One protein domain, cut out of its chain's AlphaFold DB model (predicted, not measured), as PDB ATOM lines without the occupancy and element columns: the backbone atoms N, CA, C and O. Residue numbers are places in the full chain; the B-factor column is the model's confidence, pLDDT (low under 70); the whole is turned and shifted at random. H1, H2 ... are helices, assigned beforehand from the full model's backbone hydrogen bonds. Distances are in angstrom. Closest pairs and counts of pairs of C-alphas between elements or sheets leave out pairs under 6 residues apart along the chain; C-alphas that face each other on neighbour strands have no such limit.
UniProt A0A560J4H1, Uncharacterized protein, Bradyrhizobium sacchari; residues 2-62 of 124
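Overview. This is residues 2 to 62 of the 124 residues of an uncharacterized protein of Bradyrhizobium sacchari (UniProt A0A560J4H1). With little regular structure, this is a loose, winding chain in which residues 47 to 62, with helix H3, stick out as an arm from loops that hold the one-turn helix H2. Residues 8 to 18, with the one-turn helix H1, stick out as a loop elsewhere. The printed part has 61 residues, with the helices H1, H2 and H3 in that order and no named strand; it is all helix by class, though named elements hold only 19 residues. It is loose, with a radius of gyration of the C-alphas of 14.6 A, and spans 37 by 35 by 21 A.

Along the chain. H3, residues 49 to 59, runs 15.5 A from C-alpha 49 at (2.220, 1.331, 18.593) to C-alpha 59 at (5.521, 13.043, 9.072). H2 is residues 22 to 25. H1, residues 13 to 16, begins at C-alpha 13, (-1.260, -6.519, 0.818).

Arrangement. H3 is apart from H1 and H2. H1 and H2 are close but not clearly touching; their closest C-alphas, of Leu 16 and Trp 22, are 6.3 A apart. Every O i to N i+4 pair in H3 is within hydrogen-bond range; H1 and H2 are too short for such a pair.

Size, cuts and confidence. The C-alphas farthest apart, of Ala 36 and Phe 62, are 38.8 A apart. The printed part has no cut. The link H1 to H2 is tight, and H2 to H3 is long, with 23 residues. Residues 2 to 19 have pLDDT under 70.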
ATOM      1  N   THR A   2      14.723   0.030  -5.010       39.66
ATOM      2  CA  THR A   2      13.343   0.321  -5.423       39.66
ATOM      3  C   THR A   2      12.500  -0.899  -5.089       39.66
ATOM      4  O   THR A   2      12.814  -1.989  -5.566       39.66
ATOM      5  N   ILE A   3      11.474  -0.737  -4.250       57.09
ATOM      6  CA  ILE A   3      10.462  -1.782  -4.047       57.09
ATOM      7  C   ILE A   3       9.868  -2.092  -5.421       57.09
ATOM      8  O   ILE A   3       9.480  -1.173  -6.143       57.09
ATOM      9  N   ARG A   4       9.872  -3.370  -5.820       53.72
ATOM     10  CA  ARG A   4       9.435  -3.761  -7.163       53.72
ATOM     11  C   ARG A   4       7.968  -3.349  -7.361       53.72
ATOM     12  O   ARG A   4       7.130  -3.773  -6.561       53.72
ATOM     13  N   PRO A   5       7.635  -2.554  -8.396       55.59
ATOM     14  CA  PRO A   5       6.272  -2.071  -8.631       55.59
ATOM     15  C   PRO A   5       5.236  -3.196  -8.745       55.59
ATOM     16  O   PRO A   5       4.076  -3.010  -8.384       55.59
ATOM     17  N   GLU A   6       5.660  -4.381  -9.195       57.00
ATOM     18  CA  GLU A   6       4.804  -5.567  -9.334       57.00
ATOM     19  C   GLU A   6       4.221  -6.080  -8.002       57.00
ATOM     20  O   GLU A   6       3.241  -6.824  -8.006       57.00
ATOM     21  N   LEU A   7       4.796  -5.697  -6.857       52.31
ATOM     22  CA  LEU A   7       4.375  -6.171  -5.534       52.31
ATOM     23  C   LEU A   7       3.291  -5.296  -4.894       52.31
ATOM     24  O   LEU A   7       2.460  -5.811  -4.154       52.31
ATOM     25  N   LEU A   8       3.222  -4.011  -5.262       53.81
ATOM     26  CA  LEU A   8       2.101  -3.115  -4.926       53.81
ATOM     27  C   LEU A   8       0.787  -3.535  -5.610       53.81
ATOM     28  O   LEU A   8      -0.284  -3.073  -5.230       53.81
ATOM     29  N   GLN A   9       0.872  -4.401  -6.623       52.78
ATOM     30  CA  GLN A   9      -0.266  -4.908  -7.390       52.78
ATOM     31  C   GLN A   9      -0.769  -6.269  -6.894       52.78
ATOM     32  O   GLN A   9      -1.712  -6.814  -7.472       52.78
ATOM     33  N   ARG A  10      -0.169  -6.844  -5.838       53.69
ATOM     34  CA  ARG A  10      -0.697  -8.081  -5.267       53.69
ATOM     35  C   ARG A  10      -2.002  -7.791  -4.507       53.69
ATOM     36  O   ARG A  10      -2.024  -6.906  -3.653       53.69
ATOM     37  N   PRO A  11      -3.100  -8.514  -4.796       51.69
ATOM     38  CA  PRO A  11      -4.412  -8.264  -4.190       51.69
ATOM     39  C   PRO A  11      -4.484  -8.532  -2.671       51.69
ATOM     40  O   PRO A  11      -5.527  -8.293  -2.065       51.69
ATOM     41  N   ASP A  12      -3.398  -8.988  -2.041       55.53
ATOM     42  CA  ASP A  12      -3.317  -9.471  -0.660       55.53
ATOM     43  C   ASP A  12      -2.368  -8.662   0.250       55.53
ATOM     44  O   ASP A  12      -1.963  -9.160   1.300       55.53
ATOM     45  N   LEU A  13      -2.062  -7.393  -0.068       50.62
ATOM     46  CA  LEU A  13      -1.260  -6.519   0.818       50.62
ATOM     47  C   LEU A  13      -1.793  -6.480   2.263       50.62
ATOM     48  O   LEU A  13      -1.006  -6.484   3.203       50.62
ATOM     49  N   ARG A  14      -3.119  -6.562   2.454       50.88
ATOM     50  CA  ARG A  14      -3.747  -6.643   3.788       50.88
ATOM     51  C   ARG A  14      -3.401  -7.920   4.557       50.88
ATOM     52  O   ARG A  14      -3.481  -7.938   5.776       50.88
ATOM     53  N   GLN A  15      -3.083  -9.006   3.859       47.12
ATOM     54  CA  GLN A  15      -2.745 -10.296   4.458       47.12
ATOM     55  C   GLN A  15      -1.246 -10.373   4.790       47.12
ATOM     56  O   GLN A  15      -0.882 -10.956   5.807       47.12
ATOM     57  N   LEU A  16      -0.397  -9.694   4.004       50.41
ATOM     58  CA  LEU A  16       1.027  -9.483   4.301       50.41
ATOM     59  C   LEU A  16       1.251  -8.460   5.427       50.41
ATOM     60  O   LEU A  16       2.136  -8.665   6.250       50.41
ATOM     61  N   GLU A  17       0.412  -7.423   5.540       51.50
ATOM     62  CA  GLU A  17       0.406  -6.489   6.683       51.50
ATOM     63  C   GLU A  17       0.268  -7.202   8.040       51.50
ATOM     64  O   GLU A  17       0.803  -6.726   9.042       51.50
ATOM     65  N   TYR A  18      -0.397  -8.364   8.076       53.12
ATOM     66  CA  TYR A  18      -0.553  -9.173   9.288       53.12
ATOM     67  C   TYR A  18       0.684 -10.012   9.643       53.12
ATOM     68  O   TYR A  18       0.837 -10.408  10.803       53.12
ATOM     69  N   GLU A  19       1.597 -10.262   8.701       69.06
ATOM     70  CA  GLU A  19       2.857 -10.946   8.987       69.06
ATOM     71  C   GLU A  19       3.942  -9.935   9.377       69.06
ATOM     72  O   GLU A  19       4.525  -9.232   8.547       69.06
ATOM     73  N   ARG A  20       4.250  -9.866  10.680       76.31
ATOM     74  CA  ARG A  20       5.323  -9.006  11.200       76.31
ATOM     75  C   ARG A  20       6.633  -9.252  10.446       76.31
ATOM     76  O   ARG A  20       7.165 -10.358  10.450       76.31
ATOM     77  N   GLY A  21       7.183  -8.186   9.866       84.62
ATOM     78  CA  GLY A  21       8.476  -8.222   9.186       84.62
ATOM     79  C   GLY A  21       8.442  -8.719   7.738       84.62
ATOM     80  O   GLY A  21       9.517  -8.945   7.187       84.62
ATOM     81  N   TRP A  22       7.270  -8.846   7.098       88.31
ATOM     82  CA  TRP A  22       7.148  -9.255   5.686       88.31
ATOM     83  C   TRP A  22       8.080  -8.473   4.742       88.31
ATOM     84  O   TRP A  22       8.687  -9.053   3.845       88.31
ATOM     85  N   ILE A  23       8.279  -7.176   5.001       89.94
ATOM     86  CA  ILE A  23       9.151  -6.302   4.208       89.94
ATOM     87  C   ILE A  23      10.618  -6.763   4.182       89.94
ATOM     88  O   ILE A  23      11.327  -6.519   3.210       89.94
ATOM     89  N   PHE A  24      11.091  -7.459   5.220       91.12
ATOM     90  CA  PHE A  24      12.450  -8.003   5.243       91.12
ATOM     91  C   PHE A  24      12.594  -9.201   4.298       91.12
ATOM     92  O   PHE A  24      13.635  -9.355   3.655       91.12
ATOM     93  N   ARG A  25      11.534 -10.000   4.121       92.12
ATOM     94  CA  ARG A  25      11.546 -11.128   3.179       92.12
ATOM     95  C   ARG A  25      11.678 -10.658   1.732       92.12
ATOM     96  O   ARG A  25      12.337 -11.326   0.941       92.12
ATOM     97  N   GLU A  26      11.165  -9.470   1.411       88.75
ATOM     98  CA  GLU A  26      11.322  -8.848   0.086       88.75
ATOM     99  C   GLU A  26      12.783  -8.547  -0.279       88.75
ATOM    100  O   GLU A  26      13.145  -8.519  -1.457       88.75
ATOM    101  N   ILE A  27      13.644  -8.367   0.727       93.25
ATOM    102  CA  ILE A  27      15.093  -8.209   0.550       93.25
ATOM    103  C   ILE A  27      15.877  -9.494   0.867       93.25
ATOM    104  O   ILE A  27      17.100  -9.455   0.976       93.25
ATOM    105  N   GLY A  28      15.192 -10.638   0.980       92.94
ATOM    106  CA  GLY A  28      15.801 -11.950   1.217       92.94
ATOM    107  C   GLY A  28      16.229 -12.204   2.665       92.94
ATOM    108  O   GLY A  28      17.074 -13.065   2.901       92.94
ATOM    109  N   VAL A  29      15.678 -11.460   3.628       94.25
ATOM    110  CA  VAL A  29      15.989 -11.586   5.058       94.25
ATOM    111  C   VAL A  29      14.787 -12.175   5.797       94.25
ATOM    112  O   VAL A  29      13.705 -11.597   5.776       94.25
ATOM    113  N   GLU A  30      14.973 -13.312   6.475       92.75
ATOM    114  CA  GLU A  30      13.902 -13.962   7.244       92.75
ATOM    115  C   GLU A  30      13.801 -13.370   8.664       92.75
ATOM    116  O   GLU A  30      14.779 -13.429   9.421       92.75
ATOM    117  N   PRO A  31      12.644 -12.806   9.061       91.56
ATOM    118  CA  PRO A  31      12.414 -12.357  10.431       91.56
ATOM    119  C   PRO A  31      12.395 -13.524  11.422       91.56
ATOM    120  O   PRO A  31      11.994 -14.639  11.097       91.56
ATOM    121  N   PHE A  32      12.752 -13.258  12.677       90.06
ATOM    122  CA  PHE A  32      12.678 -14.248  13.751       90.06
ATOM    123  C   PHE A  32      12.210 -13.616  15.064       90.06
ATOM    124  O   PHE A  32      12.237 -12.397  15.243       90.06
ATOM    125  N   ILE A  33      11.783 -14.457  16.007       89.25
ATOM    126  CA  ILE A  33      11.365 -14.016  17.341       89.25
ATOM    127  C   ILE A  33      12.605 -13.836  18.224       89.25
ATOM    128  O   ILE A  33      13.309 -14.794  18.549       89.25
ATOM    129  N   GLN A  34      12.863 -12.599  18.642       88.31
ATOM    130  CA  GLN A  34      13.958 -12.266  19.548       88.31
ATOM    131  C   GLN A  34      13.564 -12.517  21.011       88.31
ATOM    132  O   GLN A  34      12.838 -11.733  21.613       88.31
ATOM    133  N   CYS A  35      14.112 -13.575  21.616       91.06
ATOM    134  CA  CYS A  35      13.924 -13.898  23.042       91.06
ATOM    135  C   CYS A  35      15.164 -13.600  23.910       91.06
ATOM    136  O   CYS A  35      15.214 -13.965  25.080       91.06
ATOM    137  N   ALA A  36      16.192 -12.960  23.343       90.62
ATOM    138  CA  ALA A  36      17.494 -12.749  23.988       90.62
ATOM    139  C   ALA A  36      17.662 -11.354  24.630       90.62
ATOM    140  O   ALA A  36      18.794 -10.921  24.859       90.62
ATOM    141  N   GLY A  37      16.556 -10.645  24.886       88.75
ATOM    142  CA  GLY A  37      16.560  -9.251  25.343       88.75
ATOM    143  C   GLY A  37      17.020  -8.267  24.262       88.75
ATOM    144  O   GLY A  37      17.042  -8.607  23.078       88.75
ATOM    145  N   VAL A  38      17.404  -7.052  24.663       89.94
ATOM    146  CA  VAL A  38      17.807  -5.962  23.753       89.94
ATOM    147  C   VAL A  38      19.225  -6.208  23.233       89.94
ATOM    148  O   VAL A  38      20.208  -6.073  23.964       89.94
ATOM    149  N   ARG A  39      19.347  -6.606  21.963       92.50
ATOM    150  CA  ARG A  39      20.629  -6.930  21.319       92.50
ATOM    151  C   ARG A  39      20.890  -5.975  20.163       92.50
ATOM    152  O   ARG A  39      20.111  -5.929  19.217       92.50
ATOM    153  N   THR A  40      22.032  -5.288  20.189       90.94
ATOM    154  CA  THR A  40      22.461  -4.388  19.102       90.94
ATOM    155  C   THR A  40      22.554  -5.110  17.757       90.94
ATOM    156  O   THR A  40      22.145  -4.558  16.743       90.94
ATOM    157  N   LEU A  41      23.007  -6.371  17.756       93.81
ATOM    158  CA  LEU A  41      23.074  -7.215  16.555       93.81
ATOM    159  C   LEU A  41      21.712  -7.419  15.871       93.81
ATOM    160  O   LEU A  41      21.683  -7.708  14.682       93.81
ATOM    161  N   TYR A  42      20.605  -7.282  16.607       92.31
ATOM    162  CA  TYR A  42      19.244  -7.531  16.121       92.31
ATOM    163  C   TYR A  42      18.408  -6.248  16.010       92.31
ATOM    164  O   TYR A  42      17.189  -6.317  15.929       92.31
ATOM    165  N   GLY A  43      19.041  -5.069  16.022       89.00
ATOM    166  CA  GLY A  43      18.322  -3.794  15.910       89.00
ATOM    167  C   GLY A  43      17.667  -3.321  17.211       89.00
ATOM    168  O   GLY A  43      16.794  -2.461  17.179       89.00
ATOM    169  N   ALA A  44      18.121  -3.836  18.359       90.12
ATOM    170  CA  ALA A  44      17.642  -3.485  19.694       90.12
ATOM    171  C   ALA A  44      16.188  -3.902  19.974       90.12
ATOM    172  O   ALA A  44      15.964  -5.074  20.281       90.12
ATOM    173  N   SER A  45      15.252  -2.953  19.952       89.38
ATOM    174  CA  SER A  45      13.851  -3.127  20.346       89.38
ATOM    175  C   SER A  45      12.936  -2.547  19.277       89.38
ATOM    176  O   SER A  45      13.260  -1.530  18.667       89.38
ATOM    177  N   ASN A  46      11.757  -3.142  19.109       90.56
ATOM    178  CA  ASN A  46      10.726  -2.573  18.246       90.56
ATOM    179  C   ASN A  46      10.036  -1.382  18.940       90.56
ATOM    180  O   ASN A  46       9.808  -1.453  20.153       90.56
ATOM    181  N   PRO A  47       9.679  -0.316  18.202       91.44
ATOM    182  CA  PRO A  47       8.869   0.769  18.747       91.44
ATOM    183  C   PRO A  47       7.474   0.260  19.139       91.44
ATOM    184  O   PRO A  47       6.961  -0.692  18.549       91.44
ATOM    185  N   SER A  48       6.864   0.888  20.148       93.62
ATOM    186  CA  SER A  48       5.467   0.630  20.511       93.62
ATOM    187  C   SER A  48       4.510   1.250  19.488       93.62
ATOM    188  O   SER A  48       4.883   2.167  18.755       93.62
ATOM    189  N   ASP A  49       3.256   0.796  19.485       93.31
ATOM    190  CA  ASP A  49       2.220   1.331  18.593       93.31
ATOM    191  C   ASP A  49       2.007   2.843  18.800       93.31
ATOM    192  O   ASP A  49       1.811   3.580  17.838       93.31
ATOM    193  N   GLU A  50       2.130   3.324  20.043       96.56
ATOM    194  CA  GLU A  50       2.071   4.754  20.380       96.56
ATOM    195  C   GLU A  50       3.201   5.552  19.709       96.56
ATOM    196  O   GLU A  50       2.956   6.614  19.136       96.56
ATOM    197  N   VAL A  51       4.431   5.025  19.719       96.12
ATOM    198  CA  VAL A  51       5.582   5.672  19.069       96.12
ATOM    199  C   VAL A  51       5.401   5.693  17.552       96.12
ATOM    200  O   VAL A  51       5.641   6.725  16.928       96.12
ATOM    201  N   ILE A  52       4.938   4.590  16.957       95.69
ATOM    202  CA  ILE A  52       4.667   4.514  15.514       95.69
ATOM    203  C   ILE A  52       3.592   5.536  15.115       95.69
ATOM    204  O   ILE A  52       3.763   6.256  14.132       95.69
ATOM    205  N   ALA A  53       2.510   5.644  15.891       96.00
ATOM    206  CA  ALA A  53       1.453   6.620  15.644       96.00
ATOM    207  C   ALA A  53       1.975   8.065  15.714       96.00
ATOM    208  O   ALA A  53       1.671   8.867  14.831       96.00
ATOM    209  N   ALA A  54       2.807   8.388  16.710       97.00
ATOM    210  CA  ALA A  54       3.423   9.708  16.834       97.00
ATOM    211  C   ALA A  54       4.377  10.027  15.668       97.00
ATOM    212  O   ALA A  54       4.357  11.143  15.151       97.00
ATOM    213  N   MET A  55       5.179   9.054  15.220       97.06
ATOM    214  CA  MET A  55       6.059   9.213  14.056       97.06
ATOM    215  C   MET A  55       5.266   9.497  12.776       97.06
ATOM    216  O   MET A  55       5.646  10.385  12.015       97.06
ATOM    217  N   ASN A  56       4.159   8.782  12.556       97.06
ATOM    218  CA  ASN A  56       3.283   9.020  11.408       97.06
ATOM    219  C   ASN A  56       2.647  10.415  11.470       97.06
ATOM    220  O   ASN A  56       2.706  11.142  10.487       97.06
ATOM    221  N   ALA A  57       2.133  10.829  12.634       97.12
ATOM    222  CA  ALA A  57       1.568  12.168  12.811       97.12
ATOM    223  C   ALA A  57       2.605  13.282  12.566       97.12
ATOM    224  O   ALA A  57       2.292  14.302  11.957       97.12
ATOM    225  N   ALA A  58       3.855  13.085  12.998       96.12
ATOM    226  CA  ALA A  58       4.935  14.040  12.757       96.12
ATOM    227  C   ALA A  58       5.315  14.148  11.269       96.12
ATOM    228  O   ALA A  58       5.706  15.219  10.816       96.12
ATOM    229  N   ALA A  59       5.188  13.063  10.498       97.00
ATOM    230  CA  ALA A  59       5.521  13.043   9.072       97.00
ATOM    231  C   ALA A  59       4.537  13.839   8.190       97.00
ATOM    232  O   ALA A  59       4.839  14.109   7.029       97.00
ATOM    233  N   GLU A  60       3.375  14.223   8.725       97.31
ATOM    234  CA  GLU A  60       2.310  14.927   7.998       97.31
ATOM    235  C   GLU A  60       2.407  16.461   8.090       97.31
ATOM    236  O   GLU A  60       1.606  17.168   7.474       97.31
ATOM    237  N   ALA A  61       3.376  16.998   8.840       97.12
ATOM    238  CA  ALA A  61       3.483  18.427   9.112       97.12
ATOM    239  C   ALA A  61       4.908  18.966   8.935       97.12
ATOM    240  O   ALA A  61       5.902  18.281   9.164       97.12
ATOM    241  N   PHE A  62       4.993  20.247   8.574       97.56
ATOM    242  CA  PHE A  62       6.231  21.020   8.635       97.56
ATOM    243  C   PHE A  62       6.231  21.880   9.894       97.56
ATOM    244  O   PHE A  62       5.198  22.431  10.274       97.56
TER     245      PHE A  62